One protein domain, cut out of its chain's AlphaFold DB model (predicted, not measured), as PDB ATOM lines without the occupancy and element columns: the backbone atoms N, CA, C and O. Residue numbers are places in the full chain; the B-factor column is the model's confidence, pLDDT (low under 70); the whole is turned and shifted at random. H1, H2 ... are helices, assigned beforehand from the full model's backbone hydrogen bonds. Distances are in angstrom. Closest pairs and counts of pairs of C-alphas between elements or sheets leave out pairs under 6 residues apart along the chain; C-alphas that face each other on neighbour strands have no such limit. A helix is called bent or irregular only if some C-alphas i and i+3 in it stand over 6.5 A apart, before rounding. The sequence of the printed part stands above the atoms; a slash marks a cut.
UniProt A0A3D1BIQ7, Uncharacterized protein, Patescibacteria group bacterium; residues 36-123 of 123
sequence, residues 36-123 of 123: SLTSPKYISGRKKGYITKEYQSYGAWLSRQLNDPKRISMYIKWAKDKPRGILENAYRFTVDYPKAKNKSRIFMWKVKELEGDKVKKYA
ATOM      1  N   SER A  36     225.468 252.783 163.683       65.44
ATOM      2  CA  SER A  36     226.202 251.917 162.742       65.44
ATOM      3  C   SER A  36     225.759 250.449 162.775       65.44
ATOM      4  O   SER A  36     225.899 249.719 161.790       65.44
ATOM      5  N   LEU A  37     225.198 249.996 163.897       60.75
ATOM      6  CA  LEU A  37     224.746 248.616 164.091       60.75
ATOM      7  C   LEU A  37     223.257 248.426 163.760       60.75
ATOM      8  O   LEU A  37     222.809 247.288 163.583       60.75
ATOM      9  N   THR A  38     222.495 249.518 163.647       62.28
ATOM     10  CA  THR A  38     221.055 249.489 163.374       62.28
ATOM     11  C   THR A  38     220.791 249.575 161.872       62.28
ATOM     12  O   THR A  38     220.822 250.640 161.270       62.28
ATOM     13  N   SER A  39     220.484 248.438 161.242       64.56
ATOM     14  CA  SER A  39     220.012 248.405 159.850       64.56
ATOM     15  C   SER A  39     218.474 248.367 159.754       64.56
ATOM     16  O   SER A  39     217.843 247.513 160.392       64.56
ATOM     17  N   PRO A  40     217.848 249.198 158.887       62.81
ATOM     18  CA  PRO A  40     216.400 249.175 158.629       62.81
ATOM     19  C   PRO A  40     215.877 247.859 158.036       62.81
ATOM     20  O   PRO A  40     214.668 247.623 158.021       62.81
ATOM     21  N   LYS A  41     216.771 246.986 157.550       61.03
ATOM     22  CA  LYS A  41     216.446 245.724 156.861       61.03
ATOM     23  C   LYS A  41     215.555 244.784 157.682       61.03
ATOM     24  O   LYS A  41     214.793 244.024 157.100       61.03
ATOM     25  N   TYR A  42     215.630 244.854 159.009       58.41
ATOM     26  CA  TYR A  42     214.843 244.019 159.925       58.41
ATOM     27  C   TYR A  42     213.634 244.746 160.539       58.41
ATOM     28  O   TYR A  42     212.846 244.128 161.246       58.41
ATOM     29  N   ILE A  43     213.491 246.049 160.276       56.25
ATOM     30  CA  ILE A  43     212.494 246.941 160.892       56.25
ATOM     31  C   ILE A  43     211.445 247.362 159.856       56.25
ATOM     32  O   ILE A  43     210.261 247.477 160.162       56.25
ATOM     33  N   SER A  44     211.863 247.575 158.604       51.25
ATOM     34  CA  SER A  44     210.981 248.042 157.535       51.25
ATOM     35  C   SER A  44     210.220 246.881 156.885       51.25
ATOM     36  O   SER A  44     210.813 245.944 156.352       51.25
ATOM     37  N   GLY A  45     208.888 246.962 156.884       49.34
ATOM     38  CA  GLY A  45     207.973 245.929 156.382       49.34
ATOM     39  C   GLY A  45     208.004 245.660 154.870       49.34
ATOM     40  O   GLY A  45     207.108 244.992 154.369       49.34
ATOM     41  N   ARG A  46     209.008 246.152 154.129       55.44
ATOM     42  CA  ARG A  46     209.083 246.002 152.665       55.44
ATOM     43  C   ARG A  46     209.543 244.614 152.204       55.44
ATOM     44  O   ARG A  46     209.203 244.215 151.098       55.44
ATOM     45  N   LYS A  47     210.275 243.864 153.036       55.50
ATOM     46  CA  LYS A  47     210.596 242.435 152.844       55.50
ATOM     47  C   LYS A  47     210.908 241.812 154.205       55.50
ATOM     48  O   LYS A  47     211.922 242.149 154.809       55.50
ATOM     49  N   LYS A  48     210.061 240.897 154.689       59.44
ATOM     50  CA  LYS A  48     210.372 240.097 155.884       59.44
ATOM     51  C   LYS A  48     211.502 239.130 155.524       59.44
ATOM     52  O   LYS A  48     211.307 238.237 154.707       59.44
ATOM     53  N   GLY A  49     212.697 239.344 156.073       64.12
ATOM     54  CA  GLY A  49     213.787 238.378 155.946       64.12
ATOM     55  C   GLY A  49     213.447 237.090 156.699       64.12
ATOM     56  O   GLY A  49     212.899 237.154 157.798       64.12
ATOM     57  N   TYR A  50     213.769 235.934 156.121       73.12
ATOM     58  CA  TYR A  50     213.645 234.654 156.817       73.12
ATOM     59  C   TYR A  50     214.724 234.532 157.900       73.12
ATOM     60  O   TYR A  50     215.878 234.916 157.691       73.12
ATOM     61  N   ILE A  51     214.341 233.987 159.055       81.25
ATOM     62  CA  ILE A  51     215.272 233.572 160.106       81.25
ATOM     63  C   ILE A  51     215.792 232.195 159.701       81.25
ATOM     64  O   ILE A  51     215.032 231.233 159.686       81.25
ATOM     65  N   THR A  52     217.068 232.110 159.334       86.75
ATOM     66  CA  THR A  52     217.698 230.865 158.867       86.75
ATOM     67  C   THR A  52     218.702 230.300 159.859       86.75
ATOM     68  O   THR A  52     218.996 229.111 159.817       86.75
ATOM     69  N   LYS A  53     219.243 231.132 160.755       91.88
ATOM     70  CA  LYS A  53     220.291 230.740 161.703       91.88
ATOM     71  C   LYS A  53     219.888 231.037 163.141       91.88
ATOM     72  O   LYS A  53     219.207 232.025 163.408       91.88
ATOM     73  N   GLU A  54     220.392 230.232 164.072       93.88
ATOM     74  CA  GLU A  54     220.076 230.339 165.503       93.88
ATOM     75  C   GLU A  54     220.455 231.706 166.099       93.88
ATOM     76  O   GLU A  54     219.685 232.310 166.838       93.88
ATOM     77  N   TYR A  55     221.600 232.281 165.716       93.81
ATOM     78  CA  TYR A  55     221.980 233.609 166.214       93.81
ATOM     79  C   TYR A  55     221.012 234.720 165.761       93.81
ATOM     80  O   TYR A  55     220.904 235.756 166.419       93.81
ATOM     81  N   GLN A  56     220.284 234.526 164.651       91.69
ATOM     82  CA  GLN A  56     219.281 235.483 164.181       91.69
ATOM     83  C   GLN A  56     218.012 235.411 165.032       91.69
ATOM     84  O   GLN A  56     217.509 236.457 165.444       91.69
ATOM     85  N   SER A  57     217.516 234.202 165.324       92.94
ATOM     86  CA  SER A  57     216.384 234.025 166.244       92.94
ATOM     87  C   SER A  57     216.746 234.504 167.645       92.94
ATOM     88  O   SER A  57     215.949 235.205 168.265       92.94
ATOM     89  N   TYR A  58     217.959 234.215 168.118       95.50
ATOM     90  CA  TYR A  58     218.410 234.650 169.435       95.50
ATOM     91  C   TYR A  58     218.538 236.170 169.555       95.50
ATOM     92  O   TYR A  58     218.020 236.755 170.504       95.50
ATOM     93  N   GLY A  59     219.167 236.837 168.584       94.19
ATOM     94  CA  GLY A  59     219.252 238.299 168.585       94.19
ATOM     95  C   GLY A  59     217.875 238.967 168.519       94.19
ATOM     96  O   GLY A  59     217.624 239.946 169.225       94.19
ATOM     97  N   ALA A  60     216.952 238.401 167.734       92.12
ATOM     98  CA  ALA A  60     215.562 238.851 167.694       92.12
ATOM     99  C   ALA A  60     214.862 238.673 169.049       92.12
ATOM    100  O   ALA A  60     214.225 239.606 169.547       92.12
ATOM    101  N   TRP A  61     215.030 237.512 169.681       94.69
ATOM    102  CA  TRP A  61     214.482 237.228 171.003       94.69
ATOM    103  C   TRP A  61     215.019 238.195 172.068       94.69
ATOM    104  O   TRP A  61     214.220 238.816 172.769       94.69
ATOM    105  N   LEU A  62     216.339 238.418 172.119       95.50
ATOM    106  CA  LEU A  62     216.979 239.372 173.034       95.50
ATOM    107  C   LEU A  62     216.401 240.781 172.887       95.50
ATOM    108  O   LEU A  62     216.034 241.404 173.882       95.50
ATOM    109  N   SER A  63     216.260 241.265 171.650       93.31
ATOM    110  CA  SER A  63     215.704 242.599 171.389       93.31
ATOM    111  C   SER A  63     214.291 242.761 171.960       93.31
ATOM    112  O   SER A  63     213.933 243.819 172.475       93.31
ATOM    113  N   ARG A  64     213.493 241.686 171.930       92.38
ATOM    114  CA  ARG A  64     212.125 241.681 172.446       92.38
ATOM    115  C   ARG A  64     212.085 241.586 173.968       92.38
ATOM    116  O   ARG A  64     211.297 242.303 174.576       92.38
ATOM    117  N   GLN A  65     212.952 240.781 174.581       93.81
ATOM    118  CA  GLN A  65     213.053 240.695 176.044       93.81
ATOM    119  C   GLN A  65     213.544 242.002 176.679       93.81
ATOM    120  O   GLN A  65     213.064 242.412 177.735       93.81
ATOM    121  N   LEU A  66     214.470 242.693 176.013       93.12
ATOM    122  CA  LEU A  66     215.008 243.977 176.467       93.12
ATOM    123  C   LEU A  66     214.097 245.172 176.130       93.12
ATOM    124  O   LEU A  66     214.430 246.301 176.481       93.12
ATOM    125  N   ASN A  67     212.941 244.918 175.504       91.00
ATOM    126  CA  ASN A  67     211.971 245.920 175.054       91.00
ATOM    127  C   ASN A  67     212.565 246.969 174.090       91.00
ATOM    128  O   ASN A  67     212.235 248.152 174.147       91.00
ATOM    129  N   ASP A  68     213.442 246.526 173.191       89.88
ATOM    130  CA  ASP A  68     214.158 247.368 172.232       89.88
ATOM    131  C   ASP A  68     214.156 246.757 170.821       89.88
ATOM    132  O   ASP A  68     215.191 246.354 170.278       89.88
ATOM    133  N   PRO A  69     212.970 246.689 170.187       87.44
ATOM    134  CA  PRO A  69     212.829 246.147 168.839       87.44
ATOM    135  C   PRO A  69     213.496 247.031 167.776       87.44
ATOM    136  O   PRO A  69     213.803 246.553 166.684       87.44
ATOM    137  N   LYS A  70     213.745 248.315 168.079       87.00
ATOM    138  CA  LYS A  70     214.365 249.269 167.149       87.00
ATOM    139  C   LYS A  70     215.802 248.879 166.800       87.00
ATOM    140  O   LYS A  70     216.232 249.133 165.684       87.00
ATOM    141  N   ARG A  71     216.531 248.227 167.712       87.75
ATOM    142  CA  ARG A  71     217.934 247.822 167.508       87.75
ATOM    143  C   ARG A  71     218.109 246.322 167.281       87.75
ATOM    144  O   ARG A  71     219.164 245.763 167.564       87.75
ATOM    145  N   ILE A  72     217.098 245.646 166.737       89.12
ATOM    146  CA  ILE A  72     217.126 244.192 166.500       89.12
ATOM    147  C   ILE A  72     218.357 243.717 165.708       89.12
ATOM    148  O   ILE A  72     218.959 242.696 166.033       89.12
ATOM    149  N   SER A  73     218.783 244.484 164.704       88.12
ATOM    150  CA  SER A  73     219.958 244.191 163.874       88.12
ATOM    151  C   SER A  73     221.259 244.189 164.670       88.12
ATOM    152  O   SER A  73     222.103 243.317 164.457       88.12
ATOM    153  N   MET A  74     221.393 245.104 165.627       91.88
ATOM    154  CA  MET A  74     222.538 245.162 166.527       91.88
ATOM    155  C   MET A  74     222.597 243.920 167.420       91.88
ATOM    156  O   MET A  74     223.653 243.295 167.513       91.88
ATOM    157  N   TYR A  75     221.473 243.510 168.018       93.81
ATOM    158  CA  TYR A  75     221.429 242.298 168.846       93.81
ATOM    159  C   TYR A  75     221.731 241.033 168.036       93.81
ATOM    160  O   TYR A  75     222.457 240.168 168.515       93.81
ATOM    161  N   ILE A  76     221.246 240.935 166.793       92.06
ATOM    162  CA  ILE A  76     221.588 239.829 165.882       92.06
ATOM    163  C   ILE A  76     223.085 239.821 165.560       92.06
ATOM    164  O   ILE A  76     223.707 238.759 165.563       92.06
ATOM    165  N   LYS A  77     223.677 240.988 165.291       92.12
ATOM    166  CA  LYS A  77     225.114 241.096 165.027       92.12
ATOM    167  C   LYS A  77     225.930 240.690 166.254       92.12
ATOM    168  O   LYS A  77     226.843 239.886 166.138       92.12
ATOM    169  N   TRP A  78     225.551 241.149 167.445       94.56
ATOM    170  CA  TRP A  78     226.204 240.735 168.689       94.56
ATOM    171  C   TRP A  78     226.055 239.241 168.965       94.56
ATOM    172  O   TRP A  78     227.029 238.620 169.364       94.56
ATOM    173  N   ALA A  79     224.883 238.658 168.713       94.88
ATOM    174  CA  ALA A  79     224.662 237.218 168.825       94.88
ATOM    175  C   ALA A  79     225.528 236.397 167.860       94.88
ATOM    176  O   ALA A  79     225.836 235.246 168.150       94.88
ATOM    177  N   LYS A  80     225.898 236.977 166.714       93.81
ATOM    178  CA  LYS A  80     226.801 236.358 165.743       93.81
ATOM    179  C   LYS A  80     228.270 236.489 166.157       93.81
ATOM    180  O   LYS A  80     229.019 235.531 166.003       93.81
ATOM    181  N   ASP A  81     228.667 237.668 166.629       94.06
ATOM    182  CA  ASP A  81     230.077 238.022 166.824       94.06
ATOM    183  C   ASP A  81     230.594 237.657 168.229       94.06
ATOM    184  O   ASP A  81     231.769 237.334 168.392       94.06
ATOM    185  N   LYS A  82     229.737 237.714 169.258       92.94
ATOM    186  CA  LYS A  82     230.116 237.490 170.663       92.94
ATOM    187  C   LYS A  82     229.774 236.067 171.121       92.94
ATOM    188  O   LYS A  82     228.743 235.524 170.723       92.94
ATOM    189  N   PRO A  83     230.572 235.465 172.023       94.19
ATOM    190  CA  PRO A  83     230.278 234.142 172.554       94.19
ATOM    191  C   PRO A  83     228.990 234.155 173.384       94.19
ATOM    192  O   PRO A  83     228.774 235.034 174.226       94.19
ATOM    193  N   ARG A  84     228.164 233.123 173.188       92.94
ATOM    194  CA  ARG A  84     226.818 233.011 173.763       92.94
ATOM    195  C   ARG A  84     226.770 233.232 175.275       92.94
ATOM    196  O   ARG A  84     225.932 233.996 175.747       92.94
ATOM    197  N   GLY A  85     227.717 232.648 176.011       94.75
ATOM    198  CA  GLY A  85     227.773 232.761 177.469       94.75
ATOM    199  C   GLY A  85     227.907 234.199 177.988       94.75
ATOM    200  O   GLY A  85     227.373 234.505 179.046       94.75
ATOM    201  N   ILE A  86     228.549 235.114 177.244       94.94
ATOM    202  CA  ILE A  86     228.612 236.532 177.652       94.94
ATOM    203  C   ILE A  86     227.220 237.161 177.577       94.94
ATOM    204  O   ILE A  86     226.785 237.821 178.517       94.94
ATOM    205  N   LEU A  87     226.521 236.944 176.462       95.75
ATOM    206  CA  LEU A  87     225.200 237.522 176.237       95.75
ATOM    207  C   LEU A  87     224.175 236.958 177.222       95.75
ATOM    208  O   LEU A  87     223.354 237.709 177.734       95.75
ATOM    209  N   GLU A  88     224.239 235.663 177.526       96.12
ATOM    210  CA  GLU A  88     223.346 235.043 178.509       96.12
ATOM    211  C   GLU A  88     223.615 235.535 179.929       96.12
ATOM    212  O   GLU A  88     222.671 235.865 180.644       96.12
ATOM    213  N   ASN A  89     224.881 235.664 180.333       96.38
ATOM    214  CA  ASN A  89     225.225 236.209 181.646       96.38
ATOM    215  C   ASN A  89     224.779 237.671 181.785       96.38
ATOM    216  O   ASN A  89     224.196 238.046 182.803       96.38
ATOM    217  N   ALA A  90     224.985 238.486 180.747       96.62
ATOM    218  CA  ALA A  90     224.502 239.863 180.724       96.62
ATOM    219  C   ALA A  90     222.968 239.943 180.748       96.62
ATOM    220  O   ALA A  90     222.394 240.802 181.422       96.62
ATOM    221  N   TYR A  91     222.292 239.037 180.041       96.31
ATOM    222  CA  TYR A  91     220.838 238.953 180.046       96.31
ATOM    223  C   TYR A  91     220.299 238.575 181.427       96.31
ATOM    224  O   TYR A  91     219.440 239.285 181.943       96.31
ATOM    225  N   ARG A  92     220.845 237.527 182.057       96.19
ATOM    226  CA  ARG A  92     220.475 237.097 183.418       96.19
ATOM    227  C   ARG A  92     220.596 238.247 184.412       96.19
ATOM    228  O   ARG A  92     219.620 238.556 185.079       96.19
ATOM    229  N   PHE A  93     221.726 238.955 184.393       95.69
ATOM    230  CA  PHE A  93     221.921 240.148 185.220       95.69
ATOM    231  C   PHE A  93     220.859 241.226 184.964       95.69
ATOM    232  O   PHE A  93     220.416 241.895 185.885       95.69
ATOM    233  N   THR A  94     220.431 241.413 183.715       94.81
ATOM    234  CA  THR A  94     219.421 242.425 183.370       94.81
ATOM    235  C   THR A  94     218.019 242.037 183.848       94.81
ATOM    236  O   THR A  94     217.229 242.914 184.207       94.81
ATOM    237  N   VAL A  95     217.694 240.741 183.859       93.25
ATOM    238  CA  VAL A  95     216.394 240.220 184.319       93.25
ATOM    239  C   VAL A  95     216.160 240.521 185.800       93.25
ATOM    240  O   VAL A  95     215.027 240.829 186.169       93.25
ATOM    241  N   ASP A  96     217.223 240.551 186.605       94.00
ATOM    242  CA  ASP A  96     217.165 240.898 188.030       94.00
ATOM    243  C   ASP A  96     216.670 242.341 188.283       94.00
ATOM    244  O   ASP A  96     216.255 242.675 189.393       94.00
ATOM    245  N   TYR A  97     216.626 243.193 187.246       92.31
ATOM    246  CA  TYR A  97     216.127 244.571 187.307       92.31
ATOM    247  C   TYR A  97     214.818 244.756 186.511       92.31
ATOM    248  O   TYR A  97     214.780 245.465 185.495       92.31
ATOM    249  N   PRO A  98     213.682 244.188 186.960       85.75
ATOM    250  CA  PRO A  98     212.434 244.219 186.199       85.75
ATOM    251  C   PRO A  98     211.843 245.628 186.053       85.75
ATOM    252  O   PRO A  98     211.220 245.907 185.027       85.75
ATOM    253  N   LYS A  99     212.072 246.514 187.036       88.50
ATOM    254  CA  LYS A  99     211.573 247.903 187.079       88.50
ATOM    255  C   LYS A  99     212.462 248.911 186.332       88.50
ATOM    256  O   LYS A  99     212.170 250.103 186.344       88.50
ATOM    257  N   ALA A 100     213.557 248.469 185.710       87.31
ATOM    258  CA  ALA A 100     214.466 249.375 185.018       87.31
ATOM    259  C   ALA A 100     213.805 250.016 183.787       87.31
ATOM    260  O   ALA A 100     213.286 249.317 182.917       87.31
ATOM    261  N   LYS A 101     213.903 251.351 183.681       82.69
ATOM    262  CA  LYS A 101     213.353 252.130 182.557       82.69
ATOM    263  C   LYS A 101     213.973 251.736 181.209       82.69
ATOM    264  O   LYS A 101     213.284 251.705 180.201       82.69
ATOM    265  N   ASN A 102     215.268 251.398 181.204       86.88
ATOM    266  CA  ASN A 102     216.049 251.098 180.002       86.88
ATOM    267  C   ASN A 102     216.869 249.804 180.165       86.88
ATOM    268  O   ASN A 102     218.091 249.850 180.332       86.88
ATOM    269  N   LYS A 103     216.206 248.642 180.096       90.94
ATOM    270  CA  LYS A 103     216.843 247.311 180.231       90.94
ATOM    271  C   LYS A 103     217.976 247.089 179.230       90.94
ATOM    272  O   LYS A 103     219.038 246.598 179.597       90.94
ATOM    273  N   SER A 104     217.805 247.547 177.994       91.62
ATOM    274  CA  SER A 104     218.840 247.499 176.956       91.62
ATOM    275  C   SER A 104     220.154 248.154 177.362       91.62
ATOM    276  O   SER A 104     221.216 247.631 177.043       91.62
ATOM    277  N   ARG A 105     220.113 249.277 178.088       90.50
ATOM    278  CA  ARG A 105     221.331 249.993 178.495       90.50
ATOM    279  C   ARG A 105     222.107 249.198 179.546       90.50
ATOM    280  O   ARG A 105     223.321 249.080 179.436       90.50
ATOM    281  N   ILE A 106     221.392 248.622 180.514       93.50
ATOM    282  CA  ILE A 106     221.969 247.747 181.547       93.50
ATOM    283  C   ILE A 106     222.620 246.533 180.886       93.50
ATOM    284  O   ILE A 106     223.772 246.220 181.173       93.50
ATOM    285  N   PHE A 107     221.915 245.914 179.939       95.62
ATOM    286  CA  PHE A 107     222.432 244.789 179.173       95.62
ATOM    287  C   PHE A 107     223.726 245.143 178.431       95.62
ATOM    288  O   PHE A 107     224.729 244.454 178.587       95.62
ATOM    289  N   MET A 108     223.736 246.231 177.655       93.50
ATOM    290  CA  MET A 108     224.919 246.634 176.885       93.50
ATOM    291  C   MET A 108     226.106 246.985 177.783       93.50
ATOM    292  O   MET A 108     227.234 246.586 177.495       93.50
ATOM    293  N   TRP A 109     225.855 247.700 178.884       94.19
ATOM    294  CA  TRP A 109     226.875 247.991 179.887       94.19
ATOM    295  C   TRP A 109     227.467 246.699 180.458       94.19
ATOM    296  O   TRP A 109     228.688 246.548 180.479       94.19
ATOM    297  N   LYS A 110     226.615 245.733 180.822       94.88
ATOM    298  CA  LYS A 110     227.060 244.458 181.387       94.88
ATOM    299  C   LYS A 110     227.849 243.619 180.385       94.88
ATOM    300  O   LYS A 110     228.840 243.002 180.758       94.88
ATOM    301  N   VAL A 111     227.457 243.617 179.108       94.88
ATOM    302  CA  VAL A 111     228.238 242.970 178.040       94.88
ATOM    303  C   VAL A 111     229.643 243.572 177.967       94.88
ATOM    304  O   VAL A 111     230.614 242.821 177.977       94.88
ATOM    305  N   LYS A 112     229.761 244.906 177.961       92.38
ATOM    306  CA  LYS A 112     231.057 245.603 177.908       92.38
ATOM    307  C   LYS A 112     231.930 245.301 179.131       92.38
ATOM    308  O   LYS A 112     233.133 245.107 178.983       92.38
ATOM    309  N   GLU A 113     231.332 245.248 180.319       93.44
ATOM    310  CA  GLU A 113     232.024 244.878 181.559       93.44
ATOM    311  C   GLU A 113     232.594 243.451 181.475       93.44
ATOM    312  O   GLU A 113     233.796 243.257 181.643       93.44
ATOM    313  N   LEU A 114     231.763 242.471 181.101       92.75
ATOM    314  CA  LEU A 114     232.174 241.066 180.975       92.75
ATOM    315  C   LEU A 114     233.249 240.846 179.900       92.75
ATOM    316  O   LEU A 114     234.073 239.939 180.024       92.75
ATOM    317  N   GLU A 115     233.243 241.644 178.832       89.06
ATOM    318  CA  GLU A 115     234.305 241.626 177.822       89.06
ATOM    319  C   GLU A 115     235.621 242.186 178.372       89.06
ATOM    320  O   GLU A 115     236.673 241.583 178.160       89.06
ATOM    321  N   GLY A 116     235.567 243.284 179.130       87.00
ATOM    322  CA  GLY A 116     236.739 243.860 179.792       87.00
ATOM    323  C   GLY A 116     237.367 242.918 180.824       87.00
ATOM    324  O   GLY A 116     238.590 242.786 180.871       87.00
ATOM    325  N   ASP A 117     236.549 242.213 181.606       80.94
ATOM    326  CA  ASP A 117     237.028 241.249 182.604       80.94
ATOM    327  C   ASP A 117     237.733 240.050 181.966       80.94
ATOM    328  O   ASP A 117     238.732 239.560 182.496       80.94
ATOM    329  N   LYS A 118     237.266 239.597 180.794       76.31
ATOM    330  CA  LYS A 118     237.979 238.566 180.033       76.31
ATOM    331  C   LYS A 118     239.365 239.045 179.628       76.31
ATOM    332  O   LYS A 118     240.316 238.306 179.833       76.31
ATOM    333  N   VAL A 119     239.491 240.264 179.103       75.81
ATOM    334  CA  VAL A 119     240.796 240.815 178.705       75.81
ATOM    335  C   VAL A 119     241.754 240.865 179.897       75.81
ATOM    336  O   VAL A 119     242.879 240.399 179.776       75.81
ATOM    337  N   LYS A 120     241.298 241.334 181.065       71.44
ATOM    338  CA  LYS A 120     242.123 241.396 182.287       71.44
ATOM    339  C   LYS A 120     242.527 240.029 182.835       71.44
ATOM    340  O   LYS A 120     243.551 239.926 183.489       71.44
ATOM    341  N   LYS A 121     241.716 238.990 182.624       67.81
ATOM    342  CA  LYS A 121     242.002 237.640 183.129       67.81
ATOM    343  C   LYS A 121     243.119 236.928 182.353       67.81
ATOM    344  O   LYS A 121     243.697 235.981 182.879       67.81
ATOM    345  N   TYR A 122     243.385 237.345 181.116       61.50
ATOM    346  CA  TYR A 122     244.406 236.755 180.241       61.50
ATOM    347  C   TYR A 122     245.573 237.712 179.940       61.50
ATOM    348  O   TYR A 122     246.414 237.375 179.107       61.50
ATOM    349  N   ALA A 123     245.596 238.887 180.573       54.09
ATOM    350  CA  ALA A 123     246.694 239.851 180.537       54.09
ATOM    351  C   ALA A 123     247.545 239.703 181.803       54.09
ATOM    352  O   ALA A 123     248.780 239.829 181.681       54.09
TER     353      ALA A 123
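What this domain is: This is residues 36 to 123 of the 123 residues of an uncharacterized protein of Patescibacteria group bacterium (UniProt A0A3D1BIQ7). Two pairs of helices stand next to each other: the longest helix, H4, crosses H3, and beside them H1 and H2 form a helical hairpin. H1 and H3 run in much the same direction, as do H2 and H4, while the unnamed stretch of residues 36 to 53 and the end of H4 lie toward opposite ends of the longest axis. The printed part has 88 residues with four named helices, H1, H2, H3 and H4 in chain order, and no named strand; its class is all helix. It is compact, with a radius of gyration of the C-alphas of 13.7 A, and the C-alphas span 46 by 31 by 22 A.

Where its parts are: H4, residues 103 to 121, measures 27.1 A from C-alpha 103 at (216.843, 247.311, 180.231) to C-alpha 121 at (242.002, 237.640, 183.129). H3, residues 84 to 95, measures 16.5 A. H2, residues 69 to 81, measures 19.2 A and is irregular: C-alphas 70 and 73 are 8.2 A apart. H1, residues 54 to 65, measures 16.4 A and begins with C-alpha 54 at (220.076, 230.339, 165.503).

How they stand to each other: H4 touches H3, and the closest C-alphas, those of Lys 110 and Ala 90, are 5.3 A apart. Their lines stand at a steep tilt of 46 degrees, opposite ways. H4 and H1 are near each other, with 6 pairs of C-alphas within 10 A, while H4 and H2 are apart. H3 and H1 are near each other, with 9 such pairs. H3 and H2 are close but not clearly touching: their closest C-alphas, those of Leu 87 and Ala 79, are 7.4 A apart. They run opposite ways at a steep tilt of 36 degrees, only just past shallow. H1 and H2 touch, with the C-alphas of Gly 59 and Ile 76 closest at 3.9 A. They form a helical hairpin, opposite ways at a steep tilt of 38 degrees. In H1, H3 and H4 every O i to N i+4 pair is within hydrogen-bond range; in H2 it is 7 of 9.

The domain as a whole: The two C-alphas farthest apart, those of Arg 46 and Ala 123, are 47.2 A apart. The printed part has no cut, and residue 123 is the chain's last. The links from H1 to H2 and from H2 to H3 are tight, and the link from H3 to H4 is short. The mean pLDDT of the printed part is 84.9; residues 36 to 49 and 121 to 123, of which 121 belongs to H4, are under 70.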